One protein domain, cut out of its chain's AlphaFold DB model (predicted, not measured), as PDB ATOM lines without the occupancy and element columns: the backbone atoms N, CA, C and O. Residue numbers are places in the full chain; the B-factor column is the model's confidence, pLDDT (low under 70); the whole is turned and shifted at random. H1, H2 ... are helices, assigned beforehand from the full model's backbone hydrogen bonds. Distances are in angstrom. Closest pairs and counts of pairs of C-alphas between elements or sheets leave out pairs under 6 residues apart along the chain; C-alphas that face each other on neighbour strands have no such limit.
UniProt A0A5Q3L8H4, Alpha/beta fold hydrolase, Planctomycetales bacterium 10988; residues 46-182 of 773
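This is residues 46 to 182 of the 773 residues of the protein "Alpha/beta fold hydrolase" of Planctomycetales bacterium 10988 (UniProt A0A5Q3L8H4). Three long helices, H4, H5 and H6, form an up-and-down bundle, each running against the one before it, with H6 set askew to the other two. H3 folds back beside H4, apart from H5 and H6, while H2 crosses the first part of H4 and the very short H1 packs on H6. The printed part has 137 residues with six named helices, H1 to H6 in order along the chain, and no named strand; the class is all helix. The whole is compact, with a radius of gyration of the C-alphas of 14.6 A and spans of 42 by 32 by 27 A.

H1 is residues 54 to 57, 5.4 A from first to last C-alpha, beginning with C-alpha 54 at (-16.193, 12.904, 14.221). H2 is residues 70 to 78, 12.2 A long, and H3 is residues 87 to 98, 16.3 A long. H4, residues 104 to 121, measures 25.7 A and begins with C-alpha 104 at (-7.793, 3.609, 29.344). H5 is residues 126 to 145, 28.4 A long. H6, residues 158 to 179, is the longest helix at 31.2 A and ends with C-alpha 179 at (1.441, 14.757, 0.841).

H4 is the hub, touching four other helices. H4 and H5 form a helical hairpin, at a shallow tilt of 20 degrees, opposite ways; their closest C-alphas, of Ala 111 and Ala 136, are 4.1 A apart. H5 and H6 are also a helical hairpin, at a steep tilt of 39 degrees, opposite ways, closest at the C-alphas of Val 137 and Tyr 167, 4.9 A. H4 touches H6 with residues 108 to 115 alone, at a steep tilt of 39 degrees, the same way; the C-alphas of Tyr 115 and Ala 170 come closest, at 6.4 A. H3 and H4 form a third helical hairpin, at a shallow tilt of 17 degrees, opposite ways, closest at the C-alphas of Cys 98 and Leu 106, 6.1 A. H4 touches H2 with residues 105 to 112 alone, at a steep tilt of 66 degrees, opposite ways; the C-alphas of Thr 72 and Ala 109 are closest, at 5.0 A. H6 touches H1 with residues 162 to 169 alone, closest at the C-alphas of Asp 165 and Leu 54, 6.9 A. H2 and H3 are only just apart, closest at 8.4 A. In H2, H3, H4 and H5 every O i to N i+4 pair is within hydrogen-bond range, in H6 17 of 18 are, and H1 is too short for such a pair.

The C-alphas of Leu 46 and Ser 100 are the two farthest apart, at 46.0 A. The printed part has no cut. The links H1 to H2 and H5 to H6 are long, with 12 residues each. The mean pLDDT of the printed part is 90.1, and residues 82 to 85, in the short link from H2 to H3, are under 70.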
ATOM      1  N   LEU A  46     -15.921  15.847  -5.922       91.81
ATOM      2  CA  LEU A  46     -15.129  16.458  -4.853       91.81
ATOM      3  C   LEU A  46     -16.057  17.174  -3.852       91.81
ATOM      4  O   LEU A  46     -16.904  17.990  -4.240       91.81
ATOM      5  N   ARG A  47     -15.915  16.856  -2.565       91.38
ATOM      6  CA  ARG A  47     -16.653  17.483  -1.464       91.38
ATOM      7  C   ARG A  47     -16.078  18.870  -1.159       91.38
ATOM      8  O   ARG A  47     -14.906  19.145  -1.380       91.38
ATOM      9  N   SER A  48     -16.892  19.756  -0.582       87.00
ATOM     10  CA  SER A  48     -16.419  21.068  -0.101       87.00
ATOM     11  C   SER A  48     -15.610  20.993   1.202       87.00
ATOM     12  O   SER A  48     -14.949  21.962   1.564       87.00
ATOM     13  N   GLN A  49     -15.712  19.875   1.923       86.00
ATOM     14  CA  GLN A  49     -14.928  19.500   3.102       86.00
ATOM     15  C   GLN A  49     -14.800  17.963   3.114       86.00
ATOM     16  O   GLN A  49     -15.762  17.310   2.692       86.00
ATOM     17  N   PRO A  50     -13.687  17.385   3.602       90.75
ATOM     18  CA  PRO A  50     -13.546  15.936   3.728       90.75
ATOM     19  C   PRO A  50     -14.674  15.321   4.561       90.75
ATOM     20  O   PRO A  50     -15.132  15.913   5.542       90.75
ATOM     21  N   HIS A  51     -15.108  14.113   4.206       92.50
ATOM     22  CA  HIS A  51     -15.949  13.310   5.082       92.50
ATOM     23  C   HIS A  51     -15.154  12.887   6.318       92.50
ATOM     24  O   HIS A  51     -14.059  12.346   6.207       92.50
ATOM     25  N   ASN A  52     -15.718  13.115   7.500       92.94
ATOM     26  CA  ASN A  52     -15.067  12.810   8.763       92.94
ATOM     27  C   ASN A  52     -16.142  12.403   9.793       92.94
ATOM     28  O   ASN A  52     -17.020  13.227  10.080       92.94
ATOM     29  N   PRO A  53     -16.101  11.176  10.351       91.88
ATOM     30  CA  PRO A  53     -17.151  10.653  11.235       91.88
ATOM     31  C   PRO A  53     -17.274  11.422  12.559       91.88
ATOM     32  O   PRO A  53     -18.350  11.477  13.152       91.88
ATOM     33  N   LEU A  54     -16.209  12.101  12.997       93.00
ATOM     34  CA  LEU A  54     -16.193  12.904  14.221       93.00
ATOM     35  C   LEU A  54     -16.866  14.279  14.051       93.00
ATOM     36  O   LEU A  54     -17.060  14.985  15.041       93.00
ATOM     37  N   SER A  55     -17.227  14.679  12.823       90.94
ATOM     38  CA  SER A  55     -17.693  16.040  12.498       90.94
ATOM     39  C   SER A  55     -18.885  16.508  13.328       90.94
ATOM     40  O   SER A  55     -18.882  17.638  13.817       90.94
ATOM     41  N   GLU A  56     -19.894  15.649  13.487       88.56
ATOM     42  CA  GLU A  56     -21.091  15.954  14.273       88.56
ATOM     43  C   GLU A  56     -20.784  15.890  15.774       88.56
ATOM     44  O   GLU A  56     -21.039  16.852  16.502       88.56
ATOM     45  N   LYS A  57     -20.165  14.792  16.230       88.62
ATOM     46  CA  LYS A  57     -19.974  14.508  17.659       88.62
ATOM     47  C   LYS A  57     -18.981  15.447  18.347       88.62
ATOM     48  O   LYS A  57     -19.256  15.903  19.452       88.62
ATOM     49  N   LEU A  58     -17.873  15.780  17.683       92.44
ATOM     50  CA  LEU A  58     -16.883  16.756  18.160       92.44
ATOM     51  C   LEU A  58     -17.168  18.181  17.649       92.44
ATOM     52  O   LEU A  58     -16.341  19.079  17.811       92.44
ATOM     53  N   MET A  59     -18.334  18.408  17.026       89.81
ATOM     54  CA  MET A  59     -18.809  19.713  16.545       89.81
ATOM     55  C   MET A  59     -17.799  20.467  15.655       89.81
ATOM     56  O   MET A  59     -17.703  21.694  15.717       89.81
ATOM     57  N   LEU A  60     -17.037  19.749  14.820       88.44
ATOM     58  CA  LEU A  60     -15.844  20.276  14.134       88.44
ATOM     59  C   LEU A  60     -16.127  21.504  13.248       88.44
ATOM     60  O   LEU A  60     -15.263  22.362  13.080       88.44
ATOM     61  N   THR A  61     -17.343  21.601  12.703       84.19
ATOM     62  CA  THR A  61     -17.803  22.681  11.811       84.19
ATOM     63  C   THR A  61     -18.695  23.722  12.504       84.19
ATOM     64  O   THR A  61     -19.179  24.658  11.863       84.19
ATOM     65  N   ALA A  62     -18.938  23.594  13.813       85.00
ATOM     66  CA  ALA A  62     -19.825  24.491  14.544       85.00
ATOM     67  C   ALA A  62     -19.214  25.888  14.745       85.00
ATOM     68  O   ALA A  62     -18.008  26.058  14.915       85.00
ATOM     69  N   LYS A  63     -20.070  26.916  14.849       79.25
ATOM     70  CA  LYS A  63     -19.651  28.318  15.081       79.25
ATOM     71  C   LYS A  63     -18.855  28.540  16.378       79.25
ATOM     72  O   LYS A  63     -18.224  29.580  16.520       79.25
ATOM     73  N   GLY A  64     -18.919  27.599  17.321       76.75
ATOM     74  CA  GLY A  64     -18.150  27.602  18.569       76.75
ATOM     75  C   GLY A  64     -16.831  26.823  18.513       76.75
ATOM     76  O   GLY A  64     -16.215  26.665  19.564       76.75
ATOM     77  N   GLY A  65     -16.434  26.329  17.334       84.50
ATOM     78  CA  GLY A  65     -15.267  25.475  17.113       84.50
ATOM     79  C   GLY A  65     -15.433  24.023  17.602       84.50
ATOM     80  O   GLY A  65     -16.413  23.723  18.292       84.50
ATOM     81  N   PRO A  66     -14.460  23.145  17.277       90.75
ATOM     82  CA  PRO A  66     -14.359  21.775  17.789       90.75
ATOM     83  C   PRO A  66     -14.462  21.684  19.317       90.75
ATOM     84  O   PRO A  66     -13.990  22.582  20.023       90.75
ATOM     85  N   ARG A  67     -15.029  20.594  19.844       90.31
ATOM     86  CA  ARG A  67     -15.219  20.338  21.286       90.31
ATOM     87  C   ARG A  67     -15.018  18.854  21.632       90.31
ATOM     88  O   ARG A  67     -15.280  18.020  20.770       90.31
ATOM     89  N   PRO A  68     -14.587  18.526  22.865       91.62
ATOM     90  CA  PRO A  68     -14.577  17.149  23.356       91.62
ATOM     91  C   PRO A  68     -15.994  16.582  23.531       91.62
ATOM     92  O   PRO A  68     -16.976  17.326  23.586       91.62
ATOM     93  N   SER A  69     -16.089  15.259  23.659       93.00
ATOM     94  CA  SER A  69     -17.328  14.539  23.967       93.00
ATOM     95  C   SER A  69     -17.691  14.611  25.455       93.00
ATOM     96  O   SER A  69     -16.826  14.776  26.316       93.00
ATOM     97  N   GLU A  70     -18.969  14.394  25.792       91.44
ATOM     98  CA  GLU A  70     -19.450  14.377  27.189       91.44
ATOM     99  C   GLU A  70     -18.707  13.369  28.088       91.44
ATOM    100  O   GLU A  70     -18.601  13.585  29.298       91.44
ATOM    101  N   ARG A  71     -18.167  12.288  27.499       91.25
ATOM    102  CA  ARG A  71     -17.352  11.272  28.183       91.25
ATOM    103  C   ARG A  71     -15.981  11.816  28.576       91.25
ATOM    104  O   ARG A  71     -15.602  11.700  29.738       91.25
ATOM    105  N   THR A  72     -15.270  12.463  27.655       93.75
ATOM    106  CA  THR A  72     -14.020  13.178  27.959       93.75
ATOM    107  C   THR A  72     -14.261  14.266  29.000       93.75
ATOM    108  O   THR A  72     -13.550  14.350  29.995       93.75
ATOM    109  N   ASP A  73     -15.339  15.027  28.843       92.06
ATOM    110  CA  ASP A  73     -15.782  16.054  29.785       92.06
ATOM    111  C   ASP A  73     -16.061  15.480  31.196       92.06
ATOM    112  O   ASP A  73     -15.776  16.113  32.215       92.06
ATOM    113  N   GLN A  74     -16.581  14.248  31.284       92.81
ATOM    114  CA  GLN A  74     -16.751  13.513  32.542       92.81
ATOM    115  C   GLN A  74     -15.410  13.066  33.142       92.81
ATOM    116  O   GLN A  74     -15.253  13.140  34.362       92.81
ATOM    117  N   VAL A  75     -14.440  12.650  32.320       92.50
ATOM    118  CA  VAL A  75     -13.067  12.356  32.769       92.50
ATOM    119  C   VAL A  75     -12.418  13.620  33.339       92.50
ATOM    120  O   VAL A  75     -11.944  13.584  34.472       92.50
ATOM    121  N   LEU A  76     -12.484  14.759  32.638       91.44
ATOM    122  CA  LEU A  76     -11.953  16.041  33.127       91.44
ATOM    123  C   LEU A  76     -12.540  16.427  34.491       91.44
ATOM    124  O   LEU A  76     -11.793  16.756  35.414       91.44
ATOM    125  N   ARG A  77     -13.865  16.304  34.653       91.50
ATOM    126  CA  ARG A  77     -14.545  16.527  35.942       91.50
ATOM    127  C   ARG A  77     -14.081  15.559  37.038       91.50
ATOM    128  O   ARG A  77     -13.957  15.983  38.181       91.50
ATOM    129  N   ARG A  78     -13.821  14.285  36.718       91.75
ATOM    130  CA  ARG A  78     -13.423  13.253  37.698       91.75
ATOM    131  C   ARG A  78     -12.028  13.478  38.287       91.75
ATOM    132  O   ARG A  78     -11.818  13.139  39.445       91.75
ATOM    133  N   TYR A  79     -11.104  14.040  37.510       88.31
ATOM    134  CA  TYR A  79      -9.741  14.371  37.952       88.31
ATOM    135  C   TYR A  79      -9.581  15.861  38.335       88.31
ATOM    136  O   TYR A  79      -8.460  16.350  38.432       88.31
ATOM    137  N   GLU A  80     -10.695  16.586  38.527       87.00
ATOM    138  CA  GLU A  80     -10.751  18.022  38.869       87.00
ATOM    139  C   GLU A  80      -9.930  18.939  37.928       87.00
ATOM    140  O   GLU A  80      -9.420  19.988  38.323       87.00
ATOM    141  N   ILE A  81      -9.816  18.567  36.646       82.50
ATOM    142  CA  ILE A  81      -8.989  19.277  35.659       82.50
ATOM    143  C   ILE A  81      -9.762  20.471  35.084       82.50
ATOM    144  O   ILE A  81     -10.452  20.373  34.068       82.50
ATOM    145  N   THR A  82      -9.651  21.622  35.749       67.44
ATOM    146  CA  THR A  82     -10.291  22.878  35.330       67.44
ATOM    147  C   THR A  82      -9.331  23.786  34.556       67.44
ATOM    148  O   THR A  82      -8.657  24.632  35.144       67.44
ATOM    149  N   SER A  83      -9.307  23.670  33.228       57.53
ATOM    150  CA  SER A  83      -8.558  24.586  32.353       57.53
ATOM    151  C   SER A  83      -9.306  24.844  31.040       57.53
ATOM    152  O   SER A  83      -9.012  24.245  30.007       57.53
ATOM    153  N   ALA A  84     -10.289  25.748  31.084       55.91
ATOM    154  CA  ALA A  84     -11.024  26.196  29.896       55.91
ATOM    155  C   ALA A  84     -10.187  27.113  28.977       55.91
ATOM    156  O   ALA A  84     -10.484  27.214  27.788       55.91
ATOM    157  N   ASP A  85      -9.153  27.760  29.529       64.62
ATOM    158  CA  ASP A  85      -8.427  28.867  28.890       64.62
ATOM    159  C   ASP A  85      -7.002  28.511  28.401       64.62
ATOM    160  O   ASP A  85      -6.424  29.270  27.626       64.62
ATOM    161  N   ASP A  86      -6.435  27.367  28.811       80.81
ATOM    162  CA  ASP A  86      -5.131  26.857  28.337       80.81
ATOM    163  C   ASP A  86      -5.206  25.344  28.017       80.81
ATOM    164  O   ASP A  86      -5.090  24.505  28.920       80.81
ATOM    165  N   PRO A  87      -5.369  24.973  26.731       82.12
ATOM    166  CA  PRO A  87      -5.384  23.575  26.301       82.12
ATOM    167  C   PRO A  87      -4.020  22.864  26.361       82.12
ATOM    168  O   PRO A  87      -3.960  21.636  26.347       82.12
ATOM    169  N   GLU A  88      -2.904  23.591  26.449       82.44
ATOM    170  CA  GLU A  88      -1.579  22.981  26.595       82.44
ATOM    171  C   GLU A  88      -1.303  22.629  28.066       82.44
ATOM    172  O   GLU A  88      -0.708  21.593  28.364       82.44
ATOM    173  N   ALA A  89      -1.777  23.443  29.018       84.88
ATOM    174  CA  ALA A  89      -1.863  23.045  30.425       84.88
ATOM    175  C   ALA A  89      -2.788  21.829  30.616       84.88
ATOM    176  O   ALA A  89      -2.380  20.877  31.282       84.88
ATOM    177  N   LEU A  90      -3.962  21.816  29.969       88.38
ATOM    178  CA  LEU A  90      -4.912  20.693  29.978       88.38
ATOM    179  C   LEU A  90      -4.238  19.362  29.603       88.38
ATOM    180  O   LEU A  90      -4.271  18.397  30.371       88.38
ATOM    181  N   LEU A  91      -3.583  19.322  28.436       89.50
ATOM    182  CA  LEU A  91      -2.911  18.121  27.930       89.50
ATOM    183  C   LEU A  91      -1.707  17.714  28.797       89.50
ATOM    184  O   LEU A  91      -1.503  16.522  29.030       89.50
ATOM    185  N   ARG A  92      -0.944  18.675  29.342       87.31
ATOM    186  CA  ARG A  92       0.150  18.389  30.292       87.31
ATOM    187  C   ARG A  92      -0.355  17.780  31.602       87.31
ATOM    188  O   ARG A  92       0.241  16.818  32.082       87.31
ATOM    189  N   GLN A  93      -1.442  18.304  32.169       88.69
ATOM    190  CA  GLN A  93      -2.011  17.794  33.419       88.69
ATOM    191  C   GLN A  93      -2.605  16.389  33.232       88.69
ATOM    192  O   GLN A  93      -2.326  15.499  34.033       88.69
ATOM    193  N   LEU A  94      -3.333  16.150  32.135       89.12
ATOM    194  CA  LEU A  94      -3.797  14.808  31.761       89.12
ATOM    195  C   LEU A  94      -2.644  13.820  31.548       89.12
ATOM    196  O   LEU A  94      -2.705  12.700  32.047       89.12
ATOM    197  N   SER A  95      -1.584  14.227  30.842       86.88
ATOM    198  CA  SER A  95      -0.398  13.389  30.620       86.88
ATOM    199  C   SER A  95       0.284  13.018  31.944       86.88
ATOM    200  O   SER A  95       0.652  11.862  32.143       86.88
ATOM    201  N   HIS A  96       0.364  13.948  32.902       87.31
ATOM    202  CA  HIS A  96       0.887  13.664  34.241       87.31
ATOM    203  C   HIS A  96       0.052  12.620  35.003       87.31
ATOM    204  O   HIS A  96       0.629  11.716  35.613       87.31
ATOM    205  N   TYR A  97      -1.284  12.682  34.928       88.88
ATOM    206  CA  TYR A  97      -2.146  11.631  35.487       88.88
ATOM    207  C   TYR A  97      -1.970  10.295  34.751       88.88
ATOM    208  O   TYR A  97      -1.771   9.278  35.404       88.88
ATOM    209  N   CYS A  98      -1.937  10.285  33.414       86.31
ATOM    210  CA  CYS A  98      -1.689   9.067  32.628       86.31
ATOM    211  C   CYS A  98      -0.372   8.368  33.001       86.31
ATOM    212  O   CYS A  98      -0.321   7.144  33.062       86.31
ATOM    213  N   ASN A  99       0.679   9.142  33.282       83.38
ATOM    214  CA  ASN A  99       2.000   8.627  33.646       83.38
ATOM    215  C   ASN A  99       2.111   8.179  35.118       83.38
ATOM    216  O   ASN A  99       3.142   7.625  35.501       83.38
ATOM    217  N   SER A 100       1.100   8.440  35.956       85.75
ATOM    218  CA  SER A 100       1.090   8.086  37.386       85.75
ATOM    219  C   SER A 100       0.002   7.073  37.768       85.75
ATOM    220  O   SER A 100       0.231   6.263  38.663       85.75
ATOM    221  N   ASP A 101      -1.130   7.062  37.059       85.25
ATOM    222  CA  ASP A 101      -2.204   6.064  37.144       85.25
ATOM    223  C   ASP A 101      -2.730   5.735  35.723       85.25
ATOM    224  O   ASP A 101      -3.692   6.350  35.247       85.25
ATOM    225  N   PRO A 102      -2.069   4.817  34.980       85.56
ATOM    226  CA  PRO A 102      -2.389   4.550  33.576       85.56
ATOM    227  C   PRO A 102      -3.779   3.916  33.383       85.56
ATOM    228  O   PRO A 102      -3.954   2.702  33.496       85.56
ATOM    229  N   CYS A 103      -4.777   4.727  33.018       89.00
ATOM    230  CA  CYS A 103      -6.153   4.279  32.775       89.00
ATOM    231  C   CYS A 103      -6.610   4.528  31.326       89.00
ATOM    232  O   CYS A 103      -6.412   5.608  30.774       89.00
ATOM    233  N   HIS A 104      -7.292   3.547  30.724       91.00
ATOM    234  CA  HIS A 104      -7.793   3.609  29.344       91.00
ATOM    235  C   HIS A 104      -8.644   4.860  29.035       91.00
ATOM    236  O   HIS A 104      -8.502   5.442  27.962       91.00
ATOM    237  N   GLU A 105      -9.467   5.324  29.979       92.38
ATOM    238  CA  GLU A 105     -10.271   6.547  29.827       92.38
ATOM    239  C   GLU A 105      -9.413   7.818  29.703       92.38
ATOM    240  O   GLU A 105      -9.786   8.731  28.971       92.38
ATOM    241  N   LEU A 106      -8.255   7.878  30.379       93.44
ATOM    242  CA  LEU A 106      -7.314   8.999  30.269       93.44
ATOM    243  C   LEU A 106      -6.593   8.991  28.913       93.44
ATOM    244  O   LEU A 106      -6.435  10.048  28.308       93.44
ATOM    245  N   TYR A 107      -6.215   7.814  28.400       93.62
ATOM    246  CA  TYR A 107      -5.647   7.681  27.050       93.62
ATOM    247  C   TYR A 107      -6.656   8.071  25.962       93.62
ATOM    248  O   TYR A 107      -6.291   8.782  25.028       93.62
ATOM    249  N   TYR A 108      -7.928   7.681  26.108       95.50
ATOM    250  CA  TYR A 108      -8.995   8.146  25.219       95.50
ATOM    251  C   TYR A 108      -9.155   9.676  25.277       95.50
ATOM    252  O   TYR A 108      -9.122  10.336  24.240       95.50
ATOM    253  N   ALA A 109      -9.267  10.248  26.482       95.25
ATOM    254  CA  ALA A 109      -9.420  11.690  26.674       95.25
ATOM    255  C   ALA A 109      -8.240  12.485  26.087       95.25
ATOM    256  O   ALA A 109      -8.449  13.499  25.424       95.25
ATOM    257  N   LEU A 110      -7.002  12.009  26.274       94.38
ATOM    258  CA  LEU A 110      -5.805  12.593  25.663       94.38
ATOM    259  C   LEU A 110      -5.827  12.518  24.134       94.38
ATOM    260  O   LEU A 110      -5.441  13.493  23.487       94.38
ATOM    261  N   ALA A 111      -6.273  11.400  23.554       95.94
ATOM    262  CA  ALA A 111      -6.376  11.252  22.104       95.94
ATOM    263  C   ALA A 111      -7.411  12.220  21.506       95.94
ATOM    264  O   ALA A 111      -7.093  12.977  20.587       95.94
ATOM    265  N   GLU A 112      -8.621  12.245  22.070       96.88
ATOM    266  CA  GLU A 112      -9.720  13.100  21.612       96.88
ATOM    267  C   GLU A 112      -9.386  14.592  21.776       96.88
ATOM    268  O   GLU A 112      -9.556  15.368  20.835       96.88
ATOM    269  N   LEU A 113      -8.833  15.009  22.923       95.25
ATOM    270  CA  LEU A 113      -8.435  16.403  23.150       95.25
ATOM    271  C   LEU A 113      -7.269  16.828  22.257       95.25
ATOM    272  O   LEU A 113      -7.297  17.935  21.721       95.25
ATOM    273  N   SER A 114      -6.279  15.958  22.032       95.00
ATOM    274  CA  SER A 114      -5.196  16.261  21.087       95.00
ATOM    275  C   SER A 114      -5.750  16.453  19.669       95.00
ATOM    276  O   SER A 114      -5.356  17.390  18.978       95.00
ATOM    277  N   TYR A 115      -6.736  15.651  19.254       96.56
ATOM    278  CA  TYR A 115      -7.406  15.824  17.964       96.56
ATOM    279  C   TYR A 115      -8.218  17.131  17.875       96.56
ATOM    280  O   TYR A 115      -8.106  17.873  16.895       96.56
ATOM    281  N   VAL A 116      -8.999  17.447  18.914       95.38
ATOM    282  CA  VAL A 116      -9.810  18.674  19.021       95.38
ATOM    283  C   VAL A 116      -8.936  19.931  18.974       95.38
ATOM    284  O   VAL A 116      -9.255  20.864  18.233       95.38
ATOM    285  N   GLU A 117      -7.814  19.959  19.697       93.38
ATOM    286  CA  GLU A 117      -6.872  21.084  19.661       93.38
ATOM    287  C   GLU A 117      -6.077  21.148  18.354       93.38
ATOM    288  O   GLU A 117      -5.871  22.240  17.823       93.38
ATOM    289  N   GLY A 118      -5.722  20.001  17.765       93.88
ATOM    290  CA  GLY A 118      -5.178  19.936  16.407       93.88
ATOM    291  C   GLY A 118      -6.105  20.636  15.410       93.88
ATOM    292  O   GLY A 118      -5.681  21.556  14.708       93.88
ATOM    293  N   LYS A 119      -7.406  20.313  15.437       93.75
ATOM    294  CA  LYS A 119      -8.426  20.955  14.590       93.75
ATOM    295  C   LYS A 119      -8.624  22.446  14.880       93.75
ATOM    296  O   LYS A 119      -8.889  23.209  13.951       93.75
ATOM    297  N   ARG A 120      -8.474  22.890  16.133       92.38
ATOM    298  CA  ARG A 120      -8.541  24.317  16.516       92.38
ATOM    299  C   ARG A 120      -7.327  25.119  16.033       92.38
ATOM    300  O   ARG A 120      -7.492  26.269  15.622       92.38
ATOM    301  N   LEU A 121      -6.126  24.535  16.074       92.38
ATOM    302  CA  LEU A 121      -4.874  25.210  15.714       92.38
ATOM    303  C   LEU A 121      -4.509  25.102  14.229       92.38
ATOM    304  O   LEU A 121      -3.832  25.997  13.724       92.38
ATOM    305  N   GLN A 122      -4.979  24.079  13.510       91.56
ATOM    306  CA  GLN A 122      -4.642  23.819  12.101       91.56
ATOM    307  C   GLN A 122      -4.730  25.048  11.164       91.56
ATOM    308  O   GLN A 122      -3.828  25.206  10.343       91.56
ATOM    309  N   PRO A 123      -5.716  25.968  11.279       89.44
ATOM    310  CA  PRO A 123      -5.783  27.166  10.429       89.44
ATOM    311  C   PRO A 123      -4.787  28.290  10.783       89.44
ATOM    312  O   PRO A 123      -4.832  29.347  10.155       89.44
ATOM    313  N   ARG A 124      -3.957  28.127  11.824       91.62
ATOM    314  CA  ARG A 124      -3.067  29.169  12.381       91.62
ATOM    315  C   ARG A 124      -1.634  28.687  12.600       91.62
ATOM    316  O   ARG A 124      -0.693  29.387  12.248       91.62
ATOM    317  N   GLU A 125      -1.484  27.506  13.191       91.94
ATOM    318  CA  GLU A 125      -0.215  26.899  13.605       91.94
ATOM    319  C   GLU A 125      -0.162  25.445  13.087       91.94
ATOM    320  O   GLU A 125      -0.268  24.503  13.877       91.94
ATOM    321  N   PRO A 126      -0.051  25.223  11.759       88.75
ATOM    322  CA  PRO A 126      -0.222  23.897  11.156       88.75
ATOM    323  C   PRO A 126       0.800  22.864  11.651       88.75
ATOM    324  O   PRO A 126       0.441  21.709  11.856       88.75
ATOM    325  N   GLU A 127       2.043  23.265  11.929       86.31
ATOM    326  CA  GLU A 127       3.063  22.348  12.465       86.31
ATOM    327  C   GLU A 127       2.739  21.913  13.902       86.31
ATOM    328  O   GLU A 127       2.854  20.740  14.252       86.31
ATOM    329  N   ARG A 128       2.217  22.830  14.728       88.38
ATOM    330  CA  ARG A 128       1.756  22.518  16.088       88.38
ATOM    331  C   ARG A 128       0.514  21.628  16.077       88.38
ATOM    332  O   ARG A 128       0.417  20.713  16.890       88.38
ATOM    333  N   ALA A 129      -0.392  21.842  15.123       91.88
ATOM    334  CA  ALA A 129      -1.508  20.934  14.875       91.88
ATOM    335  C   ALA A 129      -1.027  19.537  14.443       91.88
ATOM    336  O   ALA A 129      -1.557  18.547  14.934       91.88
ATOM    337  N   MET A 130       0.017  19.437  13.613       88.88
ATOM    338  CA  MET A 130       0.611  18.158  13.205       88.88
ATOM    339  C   MET A 130       1.199  17.377  14.397       88.88
ATOM    340  O   MET A 130       0.978  16.173  14.495       88.88
ATOM    341  N   HIS A 131       1.860  18.044  15.353       88.50
ATOM    342  CA  HIS A 131       2.283  17.404  16.612       88.50
ATOM    343  C   HIS A 131       1.099  16.909  17.459       88.50
ATOM    344  O   HIS A 131       1.168  15.840  18.065       88.50
ATOM    345  N   LEU A 132      -0.005  17.661  17.495       92.38
ATOM    346  CA  LEU A 132      -1.217  17.265  18.215       92.38
ATOM    347  C   LEU A 132      -1.945  16.095  17.537       92.38
ATOM    348  O   LEU A 132      -2.407  15.188  18.227       92.38
ATOM    349  N   TYR A 133      -1.977  16.045  16.205       94.19
ATOM    350  CA  TYR A 133      -2.485  14.884  15.476       94.19
ATOM    351  C   TYR A 133      -1.603  13.646  15.686       94.19
ATOM    352  O   TYR A 133      -2.140  12.578  15.968       94.19
ATOM    353  N   TRP A 134      -0.271  13.775  15.686       91.19
ATOM    354  CA  TRP A 134       0.610  12.668  16.077       91.19
ATOM    355  C   TRP A 134       0.324  12.169  17.500       91.19
ATOM    356  O   TRP A 134       0.162  10.967  17.696       91.19
ATOM    357  N   ASN A 135       0.171  13.064  18.482       91.00
ATOM    358  CA  ASN A 135      -0.231  12.677  19.840       91.00
ATOM    359  C   ASN A 135      -1.585  11.944  19.854       91.00
ATOM    360  O   ASN A 135      -1.720  10.928  20.536       91.00
ATOM    361  N   ALA A 136      -2.572  12.402  19.075       95.25
ATOM    362  CA  ALA A 136      -3.860  11.724  18.951       95.25
ATOM    363  C   ALA A 136      -3.718  10.300  18.383       95.25
ATOM    364  O   ALA A 136      -4.304   9.372  18.942       95.25
ATOM    365  N   VAL A 137      -2.889  10.095  17.349       94.50
ATOM    366  CA  VAL A 137      -2.565   8.764  16.797       94.50
ATOM    367  C   VAL A 137      -1.867   7.875  17.835       94.50
ATOM    368  O   VAL A 137      -2.249   6.720  18.000       94.50
ATOM    369  N   LEU A 138      -0.886   8.392  18.583       90.94
ATOM    370  CA  LEU A 138      -0.147   7.613  19.588       90.94
ATOM    371  C   LEU A 138      -1.031   7.197  20.779       90.94
ATOM    372  O   LEU A 138      -1.040   6.025  21.171       90.94
ATOM    373  N   TYR A 139      -1.804   8.129  21.346       92.44
ATOM    374  CA  TYR A 139      -2.675   7.841  22.490       92.44
ATOM    375  C   TYR A 139      -3.842   6.924  22.102       92.44
ATOM    376  O   TYR A 139      -4.159   5.998  22.853       92.44
ATOM    377  N   SER A 140      -4.423   7.107  20.910       95.62
ATOM    378  CA  SER A 140      -5.438   6.186  20.386       95.62
ATOM    379  C   SER A 140      -4.843   4.807  20.089       95.62
ATOM    380  O   SER A 140      -5.378   3.833  20.606       95.62
ATOM    381  N   TYR A 141      -3.696   4.675  19.406       93.69
ATOM    382  CA  TYR A 141      -3.018   3.378  19.211       93.69
ATOM    383  C   TYR A 141      -2.753   2.658  20.546       93.69
ATOM    384  O   TYR A 141      -2.972   1.450  20.670       93.69
ATOM    385  N   THR A 142      -2.369   3.396  21.591       90.56
ATOM    386  CA  THR A 142      -2.198   2.839  22.946       90.56
ATOM    387  C   THR A 142      -3.515   2.263  23.506       90.56
ATOM    388  O   THR A 142      -3.503   1.252  24.204       90.56
ATOM    389  N   TYR A 143      -4.679   2.788  23.120       93.25
ATOM    390  CA  TYR A 143      -6.001   2.207  23.404       93.25
ATOM    391  C   TYR A 143      -6.373   1.029  22.449       93.25
ATOM    392  O   TYR A 143      -7.341   0.326  22.708       93.25
ATOM    393  N   LEU A 144      -5.615   0.746  21.371       93.62
ATOM    394  CA  LEU A 144      -6.012  -0.045  20.147       93.62
ATOM    395  C   LEU A 144      -5.091  -1.418  19.639       93.62
ATOM    396  O   LEU A 144      -5.132  -2.656  18.087       93.62
ATOM    397  N   PHE A 145      -4.254  -1.348  20.823       91.56
ATOM    398  CA  PHE A 145      -3.345  -2.401  21.460       91.56
ATOM    399  C   PHE A 145      -2.542  -2.355  22.781       91.56
ATOM    400  O   PHE A 145      -1.963  -3.406  23.045       91.56
ATOM    401  N   SER A 146      -2.553  -1.381  23.704       88.69
ATOM    402  CA  SER A 146      -1.815  -1.615  24.980       88.69
ATOM    403  C   SER A 146      -2.376  -2.822  25.775       88.69
ATOM    404  O   SER A 146      -3.568  -2.803  26.123       88.69
ATOM    405  N   PRO A 147      -1.575  -3.871  26.084       88.00
ATOM    406  CA  PRO A 147      -2.071  -5.096  26.723       88.00
ATOM    407  C   PRO A 147      -2.679  -4.865  28.109       88.00
ATOM    408  O   PRO A 147      -3.628  -5.551  28.488       88.00
ATOM    409  N   GLN A 148      -2.208  -3.845  28.836       87.38
ATOM    410  CA  GLN A 148      -2.727  -3.472  30.159       87.38
ATOM    411  C   GLN A 148      -4.228  -3.117  30.144       87.38
ATOM    412  O   GLN A 148      -4.904  -3.224  31.163       87.38
ATOM    413  N   PHE A 149      -4.772  -2.746  28.977       89.25
ATOM    414  CA  PHE A 149      -6.189  -2.422  28.799       89.25
ATOM    415  C   PHE A 149      -7.027  -3.576  28.223       89.25
ATOM    416  O   PHE A 149      -8.234  -3.416  28.064       89.25
ATOM    417  N   GLN A 150      -6.437  -4.737  27.912       86.56
ATOM    418  CA  GLN A 150      -7.129  -5.838  27.218       86.56
ATOM    419  C   GLN A 150      -8.356  -6.375  27.981       86.56
ATOM    420  O   GLN A 150      -9.316  -6.803  27.352       86.56
ATOM    421  N   GLN A 151      -8.344  -6.333  29.318       86.69
ATOM    422  CA  GLN A 151      -9.433  -6.849  30.167       86.69
ATOM    423  C   GLN A 151     -10.563  -5.835  30.433       86.69
ATOM    424  O   GLN A 151     -11.626  -6.226  30.903       86.69
ATOM    425  N   VAL A 152     -10.342  -4.540  30.166       88.00
ATOM    426  CA  VAL A 152     -11.331  -3.463  30.409       88.00
ATOM    427  C   VAL A 152     -11.914  -2.882  29.121       88.00
ATOM    428  O   VAL A 152     -13.007  -2.323  29.126       88.00
ATOM    429  N   ARG A 153     -11.199  -3.024  28.004       89.31
ATOM    430  CA  ARG A 153     -11.586  -2.499  26.696       89.31
ATOM    431  C   ARG A 153     -12.662  -3.379  26.059       89.31
ATOM    432  O   ARG A 153     -12.425  -4.550  25.784       89.31
ATOM    433  N   ASN A 154     -13.821  -2.794  25.776       89.25
ATOM    434  CA  ASN A 154     -14.962  -3.485  25.183       89.25
ATOM    435  C   ASN A 154     -15.181  -3.040  23.721       89.25
ATOM    436  O   ASN A 154     -15.616  -1.907  23.521       89.25
ATOM    437  N   PRO A 155     -14.964  -3.903  22.706       90.06
ATOM    438  CA  PRO A 155     -15.247  -3.575  21.304       90.06
ATOM    439  C   PRO A 155     -16.715  -3.235  20.997       90.06
ATOM    440  O   PRO A 155     -16.991  -2.624  19.970       90.06
ATOM    441  N   TYR A 156     -17.651  -3.611  21.878       92.56
ATOM    442  CA  TYR A 156     -19.073  -3.272  21.763       92.56
ATOM    443  C   TYR A 156     -19.451  -1.940  22.438       92.56
ATOM    444  O   TYR A 156     -20.609  -1.533  22.356       92.56
ATOM    445  N   ASP A 157     -18.526  -1.260  23.126       92.44
ATOM    446  CA  ASP A 157     -18.771   0.104  23.602       92.44
ATOM    447  C   ASP A 157     -18.502   1.104  22.460       92.44
ATOM    448  O   ASP A 157     -17.436   1.032  21.844       92.44
ATOM    449  N   PRO A 158     -19.398   2.077  22.188       92.00
ATOM    450  CA  PRO A 158     -19.168   3.117  21.185       92.00
ATOM    451  C   PRO A 158     -17.812   3.834  21.290       92.00
ATOM    452  O   PRO A 158     -17.246   4.173  20.254       92.00
ATOM    453  N   GLN A 159     -17.241   3.988  22.495       91.88
ATOM    454  CA  GLN A 159     -15.921   4.603  22.695       91.88
ATOM    455  C   GLN A 159     -14.816   3.853  21.941       91.88
ATOM    456  O   GLN A 159     -13.849   4.472  21.505       91.88
ATOM    457  N   PHE A 160     -14.948   2.536  21.752       94.00
ATOM    458  CA  PHE A 160     -13.975   1.767  20.987       94.00
ATOM    459  C   PHE A 160     -13.961   2.188  19.515       94.00
ATOM    460  O   PHE A 160     -12.881   2.422  18.975       94.00
ATOM    461  N   ARG A 161     -15.132   2.381  18.883       94.62
ATOM    462  CA  ARG A 161     -15.179   2.917  17.514       94.62
ATOM    463  C   ARG A 161     -14.787   4.393  17.470       94.62
ATOM    464  O   ARG A 161     -14.038   4.757  16.577       94.62
ATOM    465  N   GLU A 162     -15.171   5.207  18.454       94.75
ATOM    466  CA  GLU A 162     -14.705   6.604  18.544       94.75
ATOM    467  C   GLU A 162     -13.173   6.693  18.611       94.75
ATOM    468  O   GLU A 162     -12.574   7.549  17.967       94.75
ATOM    469  N   ALA A 163     -12.517   5.785  19.338       96.44
ATOM    470  CA  ALA A 163     -11.062   5.711  19.386       96.44
ATOM    471  C   ALA A 163     -10.470   5.331  18.014       96.44
ATOM    472  O   ALA A 163      -9.460   5.911  17.613       96.44
ATOM    473  N   CYS A 164     -11.099   4.402  17.280       97.19
ATOM    474  CA  CYS A 164     -10.738   4.088  15.892       97.19
ATOM    475  C   CYS A 164     -10.922   5.297  14.959       97.19
ATOM    476  O   CYS A 164     -10.036   5.585  14.163       97.19
ATOM    477  N   ASP A 165     -12.026   6.035  15.086       97.31
ATOM    478  CA  ASP A 165     -12.309   7.239  14.298       97.31
ATOM    479  C   ASP A 165     -11.312   8.373  14.604       97.31
ATOM    480  O   ASP A 165     -10.878   9.073  13.690       97.31
ATOM    481  N   VAL A 166     -10.892   8.528  15.867       98.25
ATOM    482  CA  VAL A 166      -9.819   9.453  16.276       98.25
ATOM    483  C   VAL A 166      -8.461   9.007  15.731       98.25
ATOM    484  O   VAL A 166      -7.712   9.855  15.254       98.25
ATOM    485  N   TYR A 167      -8.146   7.709  15.734       98.19
ATOM    486  CA  TYR A 167      -6.919   7.187  15.123       98.19
ATOM    487  C   TYR A 167      -6.895   7.426  13.604       98.19
ATOM    488  O   TYR A 167      -5.964   8.062  13.106       98.19
ATOM    489  N   ASN A 168      -7.929   6.978  12.879       98.25
ATOM    490  CA  ASN A 168      -8.048   7.127  11.424       98.25
ATOM    491  C   ASN A 168      -8.027   8.618  11.046       98.25
ATOM    492  O   ASN A 168      -7.220   9.044  10.225       98.25
ATOM    493  N   GLY A 169      -8.861   9.430  11.704       97.44
ATOM    494  CA  GLY A 169      -8.990  10.860  11.436       97.44
ATOM    495  C   GLY A 169      -7.756  11.683  11.804       97.44
ATOM    496  O   GLY A 169      -7.484  12.675  11.136       97.44
ATOM    497  N   ALA A 170      -6.987  11.308  12.831       97.50
ATOM    498  CA  ALA A 170      -5.725  11.977  13.155       97.50
ATOM    499  C   ALA A 170      -4.592  11.568  12.202       97.50
ATOM    500  O   ALA A 170      -3.800  12.420  11.792       97.50
ATOM    501  N   LEU A 171      -4.538  10.289  11.813       97.31
ATOM    502  CA  LEU A 171      -3.580   9.794  10.828       97.31
ATOM    503  C   LEU A 171      -3.831  10.439   9.458       97.31
ATOM    504  O   LEU A 171      -2.880  10.876   8.819       97.31
ATOM    505  N   GLU A 172      -5.091  10.595   9.039       97.88
ATOM    506  CA  GLU A 172      -5.439  11.252   7.774       97.88
ATOM    507  C   GLU A 172      -4.881  12.683   7.694       97.88
ATOM    508  O   GLU A 172      -4.236  13.044   6.713       97.88
ATOM    509  N   GLU A 173      -5.050  13.494   8.741       95.94
ATOM    510  CA  GLU A 173      -4.550  14.878   8.768       95.94
ATOM    511  C   GLU A 173      -3.018  14.965   8.701       95.94
ATOM    512  O   GLU A 173      -2.472  15.870   8.067       95.94
ATOM    513  N   VAL A 174      -2.325  14.004   9.320       93.75
ATOM    514  CA  VAL A 174      -0.868  13.855   9.234       93.75
ATOM    515  C   VAL A 174      -0.436  13.486   7.813       93.75
ATOM    516  O   VAL A 174       0.483  14.109   7.279       93.75
ATOM    517  N   LEU A 175      -1.103  12.516   7.179       95.25
ATOM    518  CA  LEU A 175      -0.795  12.091   5.810       95.25
ATOM    519  C   LEU A 175      -1.077  13.204   4.796       95.25
ATOM    520  O   LEU A 175      -0.251  13.451   3.923       95.25
ATOM    521  N   ARG A 176      -2.173  13.954   4.959       94.88
ATOM    522  CA  ARG A 176      -2.485  15.139   4.141       94.88
ATOM    523  C   ARG A 176      -1.401  16.210   4.224       94.88
ATOM    524  O   ARG A 176      -1.122  16.877   3.233       94.88
ATOM    525  N   GLU A 177      -0.805  16.419   5.396       91.19
ATOM    526  CA  GLU A 177       0.290  17.381   5.565       91.19
ATOM    527  C   GLU A 177       1.633  16.848   5.035       91.19
ATOM    528  O   GLU A 177       2.446  17.635   4.553       91.19
ATOM    529  N   ALA A 178       1.847  15.529   5.047       91.69
ATOM    530  CA  ALA A 178       2.995  14.891   4.400       91.69
ATOM    531  C   ALA A 178       2.898  14.917   2.860       91.69
ATOM    532  O   ALA A 178       3.900  15.193   2.200       91.69
ATOM    533  N   GLU A 179       1.706  14.704   2.290       93.94
ATOM    534  CA  GLU A 179       1.441  14.757   0.841       93.94
ATOM    535  C   GLU A 179       1.725  16.155   0.269       93.94
ATOM    536  O   GLU A 179       2.497  16.296  -0.675       93.94
ATOM    537  N   LYS A 180       1.228  17.220   0.922       91.88
ATOM    538  CA  LYS A 180       1.525  18.628   0.563       91.88
ATOM    539  C   LYS A 180       3.020  18.977   0.545       91.88
ATOM    540  O   LYS A 180       3.395  20.005  -0.016       91.88
ATOM    541  N   ARG A 181       3.853  18.182   1.223       89.31
ATOM    542  CA  ARG A 181       5.307  18.360   1.343       89.31
ATOM    543  C   ARG A 181       6.093  17.387   0.442       89.31
ATOM    544  O   ARG A 181       7.317  17.396   0.508       89.31
ATOM    545  N   ASP A 182       5.404  16.568  -0.364       89.00
ATOM    546  CA  ASP A 182       5.941  15.449  -1.166       89.00
ATOM    547  C   ASP A 182       6.773  14.444  -0.339       89.00
ATOM    548  O   ASP A 182       7.770  13.879  -0.786       89.00
TER     549      ASP A 182